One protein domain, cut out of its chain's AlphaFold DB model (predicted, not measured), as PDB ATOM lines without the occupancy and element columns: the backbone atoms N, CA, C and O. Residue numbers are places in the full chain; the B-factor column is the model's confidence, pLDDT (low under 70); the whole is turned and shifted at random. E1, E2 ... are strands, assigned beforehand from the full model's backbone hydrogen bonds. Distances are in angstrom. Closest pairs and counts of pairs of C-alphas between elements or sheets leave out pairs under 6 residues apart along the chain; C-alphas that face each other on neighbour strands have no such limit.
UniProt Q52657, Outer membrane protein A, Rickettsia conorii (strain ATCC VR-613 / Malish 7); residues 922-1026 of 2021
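What this domain is: This is residues 922 to 1026 of the 2021 residues of the protein "Outer membrane protein A" of Rickettsia conorii (strain ATCC VR-613 / Malish 7) (UniProt Q52657). The chain is wound in stacked turns, a short solenoid: it runs out along a strand of one sheet, folds back along a strand of the other, and does so five times from E1 and E2 to E9 and E10. The two sheets make a sandwich, two sheets face to face, and the one holding E1 is twisted. The printed part has 105 residues with ten named strands, E1 to E10 in chain order, and no named helix; the class is all strand. The sheets run E1 E3 E5 E7 E9 and E2 E4 E6 E8 E10, both parallel throughout. The whole is compact, with a radius of gyration of the C-alphas of 12.7 A, and rounded, with spans of 36 by 29 by 28 A.

Where its parts are: E1, residues 923 to 928, begins at C-alpha 923 (91.267, 135.999, 94.255) and is 16.5 A long. E2 is residues 932 to 934, E3 residues 944 to 949 and E4 residues 954 to 957. E5, residues 961 to 968, is 13.3 A long and bends by 106 degrees at residue 964. E6 is residues 973 to 976. E7, residues 988 to 996, is the longest at 23.0 A; it starts at C-alpha 988 (94.171, 129.918, 118.406) and bends by 63 degrees at residue 993. E8 is residues 1001 to 1005 and E9 residues 1009 to 1012. E10, residues 1020 to 1025, is 13.4 A long and ends at C-alpha 1025 (96.706, 141.816, 125.155).

How they stand to each other: In the first sheet, edge strand E1 is parallel to E3 at 12 degrees, with N 948 and O 926 3.1 A apart. E3 and E5 are parallel at 42 degrees, with N 964 and O 944 3.1 A apart. The pairing of E7 is staggered: residues 991 to 996 pair with E5, where N 992 and O 961 are 2.9 A apart, and residues 988 to 991 with edge strand E9, where N 1011 and O 989 are 2.8 A apart. In the second sheet E2 and E10 are the edge strands. Within hydrogen-bond range are N 934 and O 956 across the parallel neighbours E2 and E4, 3.2 A apart, N 957 and O 975 across E4 and E6, 3.0 A, N 976 and O 1004 across E6 and E8, 3.5 A, and N 1005 and O 1024 across E8 and E10, 3.1 A. The strands of the two sheets stand at 29 degrees. The closest C-alphas of E7 and E10, those of Ile 995 and Val 1020, are 7.3 A apart. E1 and E10 are apart.

The domain as a whole: The C-alphas of Gly 983 and Asn 999, the two farthest apart, are 38.0 A from each other. The printed part has no cut. The link from E6 to E7, 11 residues, is long. Mean pLDDT of the printed part is 84.3; it is under 70 at residue 922, residues 980 to 986 and residues 998 to 1000.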
ATOM      1  N   ASN A 922      94.966 134.914  96.057       66.51
ATOM      2  CA  ASN A 922      94.854 136.309  95.612       66.51
ATOM      3  C   ASN A 922      93.606 136.613  94.770       66.51
ATOM      4  O   ASN A 922      93.583 137.608  94.047       66.51
ATOM      5  N   ASN A 923      92.564 135.790  94.891       75.19
ATOM      6  CA  ASN A 923      91.267 135.999  94.255       75.19
ATOM      7  C   ASN A 923      90.154 136.220  95.285       75.19
ATOM      8  O   ASN A 923      90.315 135.963  96.477       75.19
ATOM      9  N   GLY A 924      89.008 136.689  94.797       85.17
ATOM     10  CA  GLY A 924      87.815 136.897  95.604       85.17
ATOM     11  C   GLY A 924      87.831 138.234  96.335       85.17
ATOM     12  O   GLY A 924      88.735 138.536  97.116       85.17
ATOM     13  N   ILE A 925      86.798 139.031  96.072       91.06
ATOM     14  CA  ILE A 925      86.561 140.302  96.755       91.06
ATOM     15  C   ILE A 925      85.358 140.133  97.670       91.06
ATOM     16  O   ILE A 925      84.253 139.800  97.225       91.06
ATOM     17  N   VAL A 926      85.580 140.411  98.951       93.78
ATOM     18  CA  VAL A 926      84.531 140.459  99.965       93.78
ATOM     19  C   VAL A 926      84.380 141.903 100.398       93.78
ATOM     20  O   VAL A 926      85.351 142.556 100.783       93.78
ATOM     21  N   THR A 927      83.155 142.411 100.301       93.72
ATOM     22  CA  THR A 927      82.846 143.794 100.664       93.72
ATOM     23  C   THR A 927      81.762 143.826 101.726       93.72
ATOM     24  O   THR A 927      80.654 143.326 101.508       93.72
ATOM     25  N   PHE A 928      82.086 144.467 102.848       93.37
ATOM     26  CA  PHE A 928      81.150 144.781 103.919       93.37
ATOM     27  C   PHE A 928      80.817 146.269 103.872       93.37
ATOM     28  O   PHE A 928      81.698 147.121 103.985       93.37
ATOM     29  N   THR A 929      79.540 146.579 103.656       88.94
ATOM     30  CA  THR A 929      79.060 147.967 103.530       88.94
ATOM     31  C   THR A 929      78.354 148.487 104.784       88.94
ATOM     32  O   THR A 929      78.125 149.687 104.898       88.94
ATOM     33  N   GLY A 930      78.049 147.606 105.737       88.72
ATOM     34  CA  GLY A 930      77.553 147.935 107.070       88.72
ATOM     35  C   GLY A 930      78.269 147.091 108.121       88.72
ATOM     36  O   GLY A 930      79.081 146.236 107.765       88.72
ATOM     37  N   ASP A 931      77.965 147.325 109.398       88.80
ATOM     38  CA  ASP A 931      78.529 146.533 110.491       88.80
ATOM     39  C   ASP A 931      78.214 145.051 110.291       88.80
ATOM     40  O   ASP A 931      77.065 144.645 110.063       88.80
ATOM     41  N   SER A 932      79.266 144.245 110.353       92.35
ATOM     42  CA  SER A 932      79.200 142.833 110.024       92.35
ATOM     43  C   SER A 932      79.924 142.005 111.065       92.35
ATOM     44  O   SER A 932      81.049 142.299 111.472       92.35
ATOM     45  N   THR A 933      79.271 140.912 111.436       90.89
ATOM     46  CA  THR A 933      79.881 139.845 112.216       90.89
ATOM     47  C   THR A 933      80.055 138.642 111.306       90.89
ATOM     48  O   THR A 933      79.080 138.144 110.731       90.89
ATOM     49  N   VAL A 934      81.295 138.169 111.196       91.98
ATOM     50  CA  VAL A 934      81.612 136.892 110.556       91.98
ATOM     51  C   VAL A 934      82.004 135.934 111.665       91.98
ATOM     52  O   VAL A 934      82.998 136.152 112.352       91.98
ATOM     53  N   THR A 935      81.205 134.893 111.891       87.62
ATOM     54  CA  THR A 935      81.454 133.992 113.028       87.62
ATOM     55  C   THR A 935      82.575 132.989 112.761       87.62
ATOM     56  O   THR A 935      83.040 132.351 113.697       87.62
ATOM     57  N   GLY A 936      82.951 132.781 111.496       87.62
ATOM     58  CA  GLY A 936      84.052 131.908 111.095       87.62
ATOM     59  C   GLY A 936      85.236 132.674 110.506       87.62
ATOM     60  O   GLY A 936      85.303 133.899 110.555       87.62
ATOM     61  N   ASN A 937      86.178 131.922 109.939       89.70
ATOM     62  CA  ASN A 937      87.400 132.475 109.357       89.70
ATOM     63  C   ASN A 937      87.119 133.273 108.071       89.70
ATOM     64  O   ASN A 937      86.221 132.940 107.296       89.70
ATOM     65  N   ILE A 938      87.947 134.279 107.804       92.23
ATOM     66  CA  ILE A 938      87.915 135.093 106.587       92.23
ATOM     67  C   ILE A 938      89.187 134.776 105.784       92.23
ATOM     68  O   ILE A 938      90.269 135.160 106.198       92.23
ATOM     69  N   GLY A 939      89.060 134.060 104.663       88.07
ATOM     70  CA  GLY A 939      90.158 133.673 103.760       88.07
ATOM     71  C   GLY A 939      90.917 132.391 104.124       88.07
ATOM     72  O   GLY A 939      92.097 132.258 103.838       88.07
ATOM     73  N   ASN A 940      90.253 131.432 104.766       77.97
ATOM     74  CA  ASN A 940      90.888 130.259 105.375       77.97
ATOM     75  C   ASN A 940      91.615 129.281 104.422       77.97
ATOM     76  O   ASN A 940      92.657 128.747 104.791       77.97
ATOM     77  N   THR A 941      91.046 128.959 103.254       83.38
ATOM     78  CA  THR A 941      91.619 127.979 102.308       83.38
ATOM     79  C   THR A 941      92.737 128.612 101.498       83.38
ATOM     80  O   THR A 941      93.827 128.056 101.395       83.38
ATOM     81  N   ASN A 942      92.466 129.778 100.922       81.26
ATOM     82  CA  ASN A 942      93.477 130.640 100.341       81.26
ATOM     83  C   ASN A 942      93.202 132.069 100.775       81.26
ATOM     84  O   ASN A 942      92.041 132.482 100.858       81.26
ATOM     85  N   ALA A 943      94.281 132.839 100.902       84.78
ATOM     86  CA  ALA A 943      94.198 134.265 101.136       84.78
ATOM     87  C   ALA A 943      93.222 134.917 100.146       84.78
ATOM     88  O   ALA A 943      93.313 134.740  98.915       84.78
ATOM     89  N   LEU A 944      92.286 135.687 100.698       89.41
ATOM     90  CA  LEU A 944      91.452 136.574  99.899       89.41
ATOM     91  C   LEU A 944      92.341 137.623  99.224       89.41
ATOM     92  O   LEU A 944      93.362 138.056  99.771       89.41
ATOM     93  N   ALA A 945      91.947 138.047  98.022       87.36
ATOM     94  CA  ALA A 945      92.614 139.154  97.341       87.36
ATOM     95  C   ALA A 945      92.582 140.408  98.217       87.36
ATOM     96  O   ALA A 945      93.603 141.058  98.453       87.36
ATOM     97  N   THR A 946      91.384 140.745  98.692       89.91
ATOM     98  CA  THR A 946      91.147 141.917  99.523       89.91
ATOM     99  C   THR A 946      89.919 141.693 100.393       89.91
ATOM    100  O   THR A 946      88.862 141.278  99.908       89.91
ATOM    101  N   VAL A 947      90.064 142.010 101.676       92.80
ATOM    102  CA  VAL A 947      88.937 142.218 102.586       92.80
ATOM    103  C   VAL A 947      88.743 143.720 102.707       92.80
ATOM    104  O   VAL A 947      89.615 144.406 103.238       92.80
ATOM    105  N   ASN A 948      87.619 144.221 102.193       92.02
ATOM    106  CA  ASN A 948      87.286 145.640 102.265       92.02
ATOM    107  C   ASN A 948      86.402 145.902 103.480       92.02
ATOM    108  O   ASN A 948      85.245 145.464 103.521       92.02
ATOM    109  N   VAL A 949      86.942 146.660 104.434       90.85
ATOM    110  CA  VAL A 949      86.198 147.173 105.584       90.85
ATOM    111  C   VAL A 949      85.971 148.666 105.379       90.85
ATOM    112  O   VAL A 949      86.919 149.450 105.299       90.85
ATOM    113  N   GLY A 950      84.703 149.062 105.258       88.18
ATOM    114  CA  GLY A 950      84.326 150.460 105.064       88.18
ATOM    115  C   GLY A 950      84.846 151.386 106.175       88.18
ATOM    116  O   GLY A 950      85.168 150.960 107.283       88.18
ATOM    117  N   ALA A 951      84.925 152.687 105.897       86.15
ATOM    118  CA  ALA A 951      85.351 153.671 106.894       86.15
ATOM    119  C   ALA A 951      84.424 153.666 108.123       86.15
ATOM    120  O   ALA A 951      83.205 153.725 107.980       86.15
ATOM    121  N   GLY A 952      85.011 153.609 109.322       87.54
ATOM    122  CA  GLY A 952      84.264 153.542 110.584       87.54
ATOM    123  C   GLY A 952      83.508 152.231 110.827       87.54
ATOM    124  O   GLY A 952      82.814 152.133 111.834       87.54
ATOM    125  N   VAL A 953      83.637 151.237 109.942       91.70
ATOM    126  CA  VAL A 953      83.018 149.920 110.119       91.70
ATOM    127  C   VAL A 953      83.834 149.111 111.119       91.70
ATOM    128  O   VAL A 953      85.069 149.096 111.075       91.70
ATOM    129  N   THR A 954      83.131 148.411 112.005       91.68
ATOM    130  CA  THR A 954      83.745 147.377 112.841       91.68
ATOM    131  C   THR A 954      83.593 146.035 112.143       91.68
ATOM    132  O   THR A 954      82.473 145.576 111.912       91.68
ATOM    133  N   LEU A 955      84.719 145.395 111.829       92.94
ATOM    134  CA  LEU A 955      84.727 143.996 111.426       92.94
ATOM    135  C   LEU A 955      85.058 143.150 112.652       92.94
ATOM    136  O   LEU A 955      86.202 143.114 113.108       92.94
ATOM    137  N   GLN A 956      84.043 142.465 113.174       92.39
ATOM    138  CA  GLN A 956      84.237 141.473 114.225       92.39
ATOM    139  C   GLN A 956      84.543 140.127 113.573       92.39
ATOM    140  O   GLN A 956      83.671 139.518 112.939       92.39
ATOM    141  N   ALA A 957      85.793 139.692 113.716       89.81
ATOM    142  CA  ALA A 957      86.249 138.397 113.253       89.81
ATOM    143  C   ALA A 957      86.084 137.377 114.387       89.81
ATOM    144  O   ALA A 957      86.862 137.334 115.340       89.81
ATOM    145  N   GLY A 958      85.074 136.515 114.255       87.33
ATOM    146  CA  GLY A 958      84.889 135.359 115.133       87.33
ATOM    147  C   GLY A 958      85.887 134.220 114.872       87.33
ATOM    148  O   GLY A 958      85.822 133.182 115.527       87.33
ATOM    149  N   GLY A 959      86.787 134.403 113.902       89.39
ATOM    150  CA  GLY A 959      87.761 133.436 113.413       89.39
ATOM    151  C   GLY A 959      89.062 134.098 112.952       89.39
ATOM    152  O   GLY A 959      89.227 135.311 113.055       89.39
ATOM    153  N   SER A 960      89.980 133.302 112.402       91.44
ATOM    154  CA  SER A 960      91.222 133.791 111.788       91.44
ATOM    155  C   SER A 960      90.962 134.587 110.509       91.44
ATOM    156  O   SER A 960      89.973 134.353 109.810       91.44
ATOM    157  N   LEU A 961      91.885 135.487 110.170       92.21
ATOM    158  CA  LEU A 961      91.803 136.339 108.983       92.21
ATOM    159  C   LEU A 961      93.061 136.187 108.118       92.21
ATOM    160  O   LEU A 961      94.158 136.550 108.527       92.21
ATOM    161  N   ASP A 962      92.902 135.685 106.902       90.58
ATOM    162  CA  ASP A 962      93.976 135.500 105.931       90.58
ATOM    163  C   ASP A 962      93.628 136.224 104.621       90.58
ATOM    164  O   ASP A 962      92.729 135.853 103.861       90.58
ATOM    165  N   ALA A 963      94.319 137.329 104.378       90.45
ATOM    166  CA  ALA A 963      94.170 138.117 103.169       90.45
ATOM    167  C   ALA A 963      95.519 138.718 102.794       90.45
ATOM    168  O   ALA A 963      96.283 139.144 103.655       90.45
ATOM    169  N   ASN A 964      95.802 138.828 101.498       84.87
ATOM    170  CA  ASN A 964      97.047 139.477 101.075       84.87
ATOM    171  C   ASN A 964      97.059 140.957 101.443       84.87
ATOM    172  O   ASN A 964      98.089 141.499 101.837       84.87
ATOM    173  N   ASN A 965      95.899 141.596 101.289       86.40
ATOM    174  CA  ASN A 965      95.686 142.977 101.658       86.40
ATOM    175  C   ASN A 965      94.458 143.077 102.561       86.40
ATOM    176  O   ASN A 965      93.333 142.761 102.161       86.40
ATOM    177  N   ILE A 966      94.706 143.530 103.784       88.91
ATOM    178  CA  ILE A 966      93.677 143.886 104.750       88.91
ATOM    179  C   ILE A 966      93.497 145.399 104.609       88.91
ATOM    180  O   ILE A 966      94.278 146.164 105.176       88.91
ATOM    181  N   ASP A 967      92.531 145.821 103.779       88.69
ATOM    182  CA  ASP A 967      92.336 147.238 103.448       88.69
ATOM    183  C   ASP A 967      91.303 147.871 104.370       88.69
ATOM    184  O   ASP A 967      90.106 147.559 104.342       88.69
ATOM    185  N   PHE A 968      91.806 148.738 105.234       86.31
ATOM    186  CA  PHE A 968      91.055 149.312 106.329       86.31
ATOM    187  C   PHE A 968      90.765 150.775 106.026       86.31
ATOM    188  O   PHE A 968      91.674 151.585 105.835       86.31
ATOM    189  N   GLY A 969      89.482 151.144 106.032       83.34
ATOM    190  CA  GLY A 969      89.098 152.552 106.066       83.34
ATOM    191  C   GLY A 969      89.638 153.246 107.326       83.34
ATOM    192  O   GLY A 969      89.919 152.602 108.334       83.34
ATOM    193  N   ALA A 970      89.778 154.572 107.308       79.34
ATOM    194  CA  ALA A 970      90.357 155.315 108.433       79.34
ATOM    195  C   ALA A 970      89.696 154.969 109.787       79.34
ATOM    196  O   ALA A 970      88.468 154.990 109.901       79.34
ATOM    197  N   ARG A 971      90.524 154.691 110.811       84.08
ATOM    198  CA  ARG A 971      90.100 154.321 112.179       84.08
ATOM    199  C   ARG A 971      89.110 153.146 112.248       84.08
ATOM    200  O   ARG A 971      88.269 153.109 113.143       84.08
ATOM    201  N   SER A 972      89.196 152.205 111.318       89.43
ATOM    202  CA  SER A 972      88.488 150.931 111.452       89.43
ATOM    203  C   SER A 972      89.153 150.060 112.519       89.43
ATOM    204  O   SER A 972      90.344 150.186 112.819       89.43
ATOM    205  N   THR A 973      88.349 149.204 113.136       90.94
ATOM    206  CA  THR A 973      88.774 148.325 114.226       90.94
ATOM    207  C   THR A 973      88.744 146.888 113.740       90.94
ATOM    208  O   THR A 973      87.727 146.439 113.205       90.94
ATOM    209  N   LEU A 974      89.862 146.183 113.941       91.49
ATOM    210  CA  LEU A 974      89.918 144.736 113.799       91.49
ATOM    211  C   LEU A 974      89.849 144.135 115.193       91.49
ATOM    212  O   LEU A 974      90.773 144.275 116.001       91.49
ATOM    213  N   GLU A 975      88.733 143.481 115.466       92.11
ATOM    214  CA  GLU A 975      88.510 142.818 116.735       92.11
ATOM    215  C   GLU A 975      88.465 141.307 116.529       92.11
ATOM    216  O   GLU A 975      87.628 140.796 115.782       92.11
ATOM    217  N   PHE A 976      89.358 140.606 117.232       90.90
ATOM    218  CA  PHE A 976      89.302 139.158 117.386       90.90
ATOM    219  C   PHE A 976      88.615 138.844 118.711       90.90
ATOM    220  O   PHE A 976      89.244 138.840 119.771       90.90
ATOM    221  N   ASN A 977      87.310 138.605 118.635       81.52
ATOM    222  CA  ASN A 977      86.435 138.257 119.756       81.52
ATOM    223  C   ASN A 977      85.854 136.847 119.602       81.52
ATOM    224  O   ASN A 977      84.775 136.549 120.123       81.52
ATOM    225  N   GLY A 978      86.539 136.006 118.827       74.57
ATOM    226  CA  GLY A 978      86.066 134.673 118.534       74.57
ATOM    227  C   GLY A 978      85.823 133.857 119.807       74.57
ATOM    228  O   GLY A 978      86.489 134.065 120.827       74.57
ATOM    229  N   PRO A 979      84.806 132.982 119.779       70.31
ATOM    230  CA  PRO A 979      84.422 132.211 120.943       70.31
ATOM    231  C   PRO A 979      85.571 131.308 121.400       70.31
ATOM    232  O   PRO A 979      86.469 130.953 120.642       70.31
ATOM    233  N   LEU A 980      85.505 130.882 122.657       62.83
ATOM    234  CA  LEU A 980      86.225 129.684 123.070       62.83
ATOM    235  C   LEU A 980      85.714 128.500 122.240       62.83
ATOM    236  O   LEU A 980      84.610 128.545 121.682       62.83
ATOM    237  N   ASP A 981      86.488 127.425 122.161       60.55
ATOM    238  CA  ASP A 981      85.976 126.208 121.551       60.55
ATOM    239  C   ASP A 981      84.715 125.739 122.296       60.55
ATOM    240  O   ASP A 981      84.398 126.194 123.400       60.55
ATOM    241  N   GLY A 982      83.953 124.829 121.693       58.96
ATOM    242  CA  GLY A 982      82.730 124.309 122.312       58.96
ATOM    243  C   GLY A 982      82.932 123.652 123.691       58.96
ATOM    244  O   GLY A 982      81.940 123.330 124.340       58.96
ATOM    245  N   GLY A 983      84.179 123.449 124.138       60.53
ATOM    246  CA  GLY A 983      84.566 122.966 125.464       60.53
ATOM    247  C   GLY A 983      85.101 124.048 126.412       60.53
ATOM    248  O   GLY A 983      85.461 123.724 127.541       60.53
ATOM    249  N   GLY A 984      85.138 125.318 125.998       60.57
ATOM    250  CA  GLY A 984      85.720 126.414 126.773       60.57
ATOM    251  C   GLY A 984      87.243 126.540 126.648       60.57
ATOM    252  O   GLY A 984      87.829 127.373 127.341       60.57
ATOM    253  N   ASN A 985      87.897 125.763 125.781       66.10
ATOM    254  CA  ASN A 985      89.330 125.887 125.531       66.10
ATOM    255  C   ASN A 985      89.633 127.059 124.591       66.10
ATOM    256  O   ASN A 985      88.808 127.505 123.792       66.10
ATOM    257  N   ALA A 986      90.865 127.547 124.684       66.52
ATOM    258  CA  ALA A 986      91.394 128.580 123.812       66.52
ATOM    259  C   ALA A 986      91.382 128.129 122.340       66.52
ATOM    260  O   ALA A 986      92.043 127.148 122.003       66.52
ATOM    261  N   ILE A 987      90.690 128.862 121.457       72.78
ATOM    262  CA  ILE A 987      90.888 128.727 120.008       72.78
ATOM    263  C   ILE A 987      92.049 129.645 119.605       72.78
ATOM    264  O   ILE A 987      91.952 130.857 119.817       72.78
ATOM    265  N   PRO A 988      93.132 129.105 119.014       82.08
ATOM    266  CA  PRO A 988      94.171 129.918 118.406       82.08
ATOM    267  C   PRO A 988      93.607 130.621 117.175       82.08
ATOM    268  O   PRO A 988      93.248 129.973 116.187       82.08
ATOM    269  N   TYR A 989      93.551 131.945 117.220       89.15
ATOM    270  CA  TYR A 989      93.316 132.752 116.032       89.15
ATOM    271  C   TYR A 989      94.630 133.236 115.461       89.15
ATOM    272  O   TYR A 989      95.642 133.340 116.150       89.15
ATOM    273  N   TYR A 990      94.609 133.551 114.178       89.63
ATOM    274  CA  TYR A 990      95.743 134.163 113.522       89.63
ATOM    275  C   TYR A 990      95.294 135.208 112.522       89.63
ATOM    276  O   TYR A 990      94.168 135.165 112.014       89.63
ATOM    277  N   PHE A 991      96.215 136.105 112.194       89.94
ATOM    278  CA  PHE A 991      96.087 136.898 110.989       89.94
ATOM    279  C   PHE A 991      97.328 136.803 110.107       89.94
ATOM    280  O   PHE A 991      98.465 136.705 110.583       89.94
ATOM    281  N   LYS A 992      97.078 136.798 108.799       87.09
ATOM    282  CA  LYS A 992      98.087 136.814 107.743       87.09
ATOM    283  C   LYS A 992      97.765 137.945 106.780       87.09
ATOM    284  O   LYS A 992      96.606 138.145 106.423       87.09
ATOM    285  N   GLY A 993      98.813 138.666 106.400       85.28
ATOM    286  CA  GLY A 993      98.724 139.919 105.662       85.28
ATOM    287  C   GLY A 993      99.170 141.104 106.507       85.28
ATOM    288  O   GLY A 993      99.024 141.115 107.730       85.28
ATOM    289  N   ALA A 994      99.728 142.112 105.843       82.02
ATOM    290  CA  ALA A 994     100.029 143.377 106.491       82.02
ATOM    291  C   ALA A 994      98.745 144.205 106.607       82.02
ATOM    292  O   ALA A 994      98.017 144.383 105.628       82.02
ATOM    293  N   ILE A 995      98.489 144.755 107.793       84.23
ATOM    294  CA  ILE A 995      97.453 145.775 107.965       84.23
ATOM    295  C   ILE A 995      97.948 147.061 107.283       84.23
ATOM    296  O   ILE A 995      98.957 147.648 107.705       84.23
ATOM    297  N   ALA A 996      97.255 147.468 106.214       81.49
ATOM    298  CA  ALA A 996      97.629 148.571 105.327       81.49
ATOM    299  C   ALA A 996      96.610 149.724 105.367       81.49
ATOM    300  O   ALA A 996      95.478 149.554 105.812       81.49
ATOM    301  N   ASN A 997      97.036 150.916 104.924       71.33
ATOM    302  CA  ASN A 997      96.240 152.157 104.808       71.33
ATOM    303  C   ASN A 997      95.535 152.659 106.082       71.33
ATOM    304  O   ASN A 997      94.850 153.682 106.052       71.33
ATOM    305  N   GLY A 998      95.767 152.005 107.219       58.40
ATOM    306  CA  GLY A 998      95.158 152.365 108.488       58.40
ATOM    307  C   GLY A 998      95.834 153.534 109.199       58.40
ATOM    308  O   GLY A 998      95.159 154.175 109.993       58.40
ATOM    309  N   ASN A 999      97.134 153.790 108.970       57.13
ATOM    310  CA  ASN A 999      98.028 154.742 109.672       57.13
ATOM    311  C   ASN A 999      97.895 154.851 111.215       57.13
ATOM    312  O   ASN A 999      98.631 155.633 111.795       57.13
ATOM    313  N   ASN A1000      96.993 154.101 111.858       62.74
ATOM    314  CA  ASN A1000      96.591 154.085 113.268       62.74
ATOM    315  C   ASN A1000      95.571 152.939 113.504       62.74
ATOM    316  O   ASN A1000      94.529 153.148 114.133       62.74
ATOM    317  N   ALA A1001      95.789 151.749 112.928       81.17
ATOM    318  CA  ALA A1001      94.889 150.619 113.174       81.17
ATOM    319  C   ALA A1001      95.000 150.156 114.637       81.17
ATOM    320  O   ALA A1001      96.097 150.132 115.202       81.17
ATOM    321  N   ILE A1002      93.861 149.787 115.227       89.02
ATOM    322  CA  ILE A1002      93.777 149.233 116.583       89.02
ATOM    323  C   ILE A1002      93.587 147.725 116.458       89.02
ATOM    324  O   ILE A1002      92.619 147.284 115.829       89.02
ATOM    325  N   LEU A1003      94.493 146.958 117.073       90.98
ATOM    326  CA  LEU A1003      94.375 145.511 117.201       90.98
ATOM    327  C   LEU A1003      93.997 145.154 118.640       90.98
ATOM    328  O   LEU A1003      94.801 145.286 119.564       90.98
ATOM    329  N   ASN A1004      92.775 144.658 118.812       92.21
ATOM    330  CA  ASN A1004      92.306 144.160 120.100       92.21
ATOM    331  C   ASN A1004      92.420 142.634 120.148       92.21
ATOM    332  O   ASN A1004      91.720 141.928 119.416       92.21
ATOM    333  N   VAL A1005      93.283 142.135 121.038       90.89
ATOM    334  CA  VAL A1005      93.448 140.703 121.308       90.89
ATOM    335  C   VAL A1005      92.507 140.308 122.442       90.89
ATOM    336  O   VAL A1005      92.901 140.189 123.605       90.89
ATOM    337  N   ASN A1006      91.239 140.116 122.082       88.82
ATOM    338  CA  ASN A1006      90.176 139.674 122.989       88.82
ATOM    339  C   ASN A1006      89.927 138.157 122.901       88.82
ATOM    340  O   ASN A1006      88.892 137.665 123.343       88.82
ATOM    341  N   THR A1007      90.894 137.415 122.359       86.23
ATOM    342  CA  THR A1007      90.911 135.952 122.303       86.23
ATOM    343  C   THR A1007      92.022 135.394 123.181       86.23
ATOM    344  O   THR A1007      93.048 136.041 123.368       86.23
ATOM    345  N   LYS A1008      91.858 134.156 123.647       85.85
ATOM    346  CA  LYS A1008      92.865 133.451 124.439       85.85
ATOM    347  C   LYS A1008      94.219 133.334 123.757       85.85
ATOM    348  O   LYS A1008      95.222 133.364 124.456       85.85
ATOM    349  N   LEU A1009      94.263 133.211 122.434       88.42
ATOM    350  CA  LEU A1009      95.517 133.151 121.693       88.42
ATOM    351  C   LEU A1009      95.342 133.784 120.312       88.42
ATOM    352  O   LEU A1009      94.514 133.327 119.525       88.42
ATOM    353  N   LEU A1010      96.132 134.817 120.023       91.58
ATOM    354  CA  LEU A1010      96.253 135.405 118.692       91.58
ATOM    355  C   LEU A1010      97.702 135.337 118.216       91.58
ATOM    356  O   LEU A1010      98.593 135.867 118.879       91.58
ATOM    357  N   THR A1011      97.913 134.761 117.038       92.02
ATOM    358  CA  THR A1011      99.229 134.629 116.411       92.02
ATOM    359  C   THR A1011      99.347 135.506 115.171       92.02
ATOM    360  O   THR A1011      98.506 135.460 114.271       92.02
ATOM    361  N   ALA A1012     100.433 136.268 115.082       90.52
ATOM    362  CA  ALA A1012     100.827 136.933 113.847       90.52
ATOM    363  C   ALA A1012     101.910 136.112 113.131       90.52
ATOM    364  O   ALA A1012     102.986 135.897 113.683       90.52
ATOM    365  N   TYR A1013     101.625 135.671 111.900       85.46
ATOM    366  CA  TYR A1013     102.537 134.831 111.100       85.46
ATOM    367  C   TYR A1013     103.316 135.591 110.022       85.46
ATOM    368  O   TYR A1013     104.150 135.013 109.328       85.46
ATOM    369  N   HIS A1014     102.997 136.861 109.791       83.57
ATOM    370  CA  HIS A1014     103.672 137.631 108.756       83.57
ATOM    371  C   HIS A1014     105.057 138.080 109.247       83.57
ATOM    372  O   HIS A1014     105.226 138.386 110.424       83.57
ATOM    373  N   LEU A1015     106.026 138.209 108.330       80.01
ATOM    374  CA  LEU A1015     107.392 138.695 108.622       80.01
ATOM    375  C   LEU A1015     107.411 140.097 109.271       80.01
ATOM    376  O   LEU A1015     108.431 140.557 109.776       80.01
ATOM    377  N   THR A1016     106.272 140.793 109.228       80.54
ATOM    378  CA  THR A1016     105.982 142.025 109.960       80.54
ATOM    379  C   THR A1016     104.497 142.092 110.314       80.54
ATOM    380  O   THR A1016     103.647 141.758 109.497       80.54
ATOM    381  N   ILE A1017     104.151 142.600 111.490       77.27
ATOM    382  CA  ILE A1017     102.750 142.851 111.872       77.27
ATOM    383  C   ILE A1017     102.123 144.077 111.172       77.27
ATOM    384  O   ILE A1017     100.922 144.306 111.295       77.27
ATOM    385  N   GLY A1018     102.896 144.854 110.400       80.29
ATOM    386  CA  GLY A1018     102.411 146.022 109.653       80.29
ATOM    387  C   GLY A1018     102.322 147.314 110.481       80.29
ATOM    388  O   GLY A1018     103.046 147.493 111.458       80.29
ATOM    389  N   THR A1019     101.450 148.244 110.066       78.36
ATOM    390  CA  THR A1019     101.304 149.594 110.668       78.36
ATOM    391  C   THR A1019     100.330 149.628 111.858       78.36
ATOM    392  O   THR A1019      99.330 150.349 111.851       78.36
ATOM    393  N   VAL A1020     100.617 148.824 112.886       84.72
ATOM    394  CA  VAL A1020      99.831 148.761 114.133       84.72
ATOM    395  C   VAL A1020     100.407 149.729 115.167       84.72
ATOM    396  O   VAL A1020     101.601 149.678 115.448       84.72
ATOM    397  N   ALA A1021      99.564 150.601 115.726       81.16
ATOM    398  CA  ALA A1021      99.980 151.577 116.738       81.16
ATOM    399  C   ALA A1021      99.900 151.018 118.168       81.16
ATOM    400  O   ALA A1021     100.786 151.261 118.978       81.16
ATOM    401  N   GLU A1022      98.846 150.260 118.468       87.17
ATOM    402  CA  GLU A1022      98.545 149.769 119.813       87.17
ATOM    403  C   GLU A1022      98.196 148.279 119.751       87.17
ATOM    404  O   GLU A1022      97.326 147.877 118.969       87.17
ATOM    405  N   ILE A1023      98.873 147.472 120.579       88.89
ATOM    406  CA  ILE A1023      98.563 146.051 120.778       88.89
ATOM    407  C   ILE A1023      98.088 145.862 122.213       88.89
ATOM    408  O   ILE A1023      98.854 145.957 123.175       88.89
ATOM    409  N   ASN A1024      96.804 145.550 122.344       89.59
ATOM    410  CA  ASN A1024      96.180 145.288 123.630       89.59
ATOM    411  C   ASN A1024      96.021 143.787 123.843       89.59
ATOM    412  O   ASN A1024      95.141 143.175 123.234       89.59
ATOM    413  N   ILE A1025      96.839 143.213 124.731       89.68
ATOM    414  CA  ILE A1025      96.706 141.816 125.155       89.68
ATOM    415  C   ILE A1025      95.742 141.777 126.337       89.68
ATOM    416  O   ILE A1025      96.074 142.233 127.431       89.68
ATOM    417  N   GLY A1026      94.523 141.286 126.107       86.97
ATOM    418  CA  GLY A1026      93.519 141.165 127.164       86.97
ATOM    419  C   GLY A1026      93.961 140.259 128.324       86.97
ATOM    420  O   GLY A1026      94.895 139.472 128.205       86.97
TER     421      GLY A1026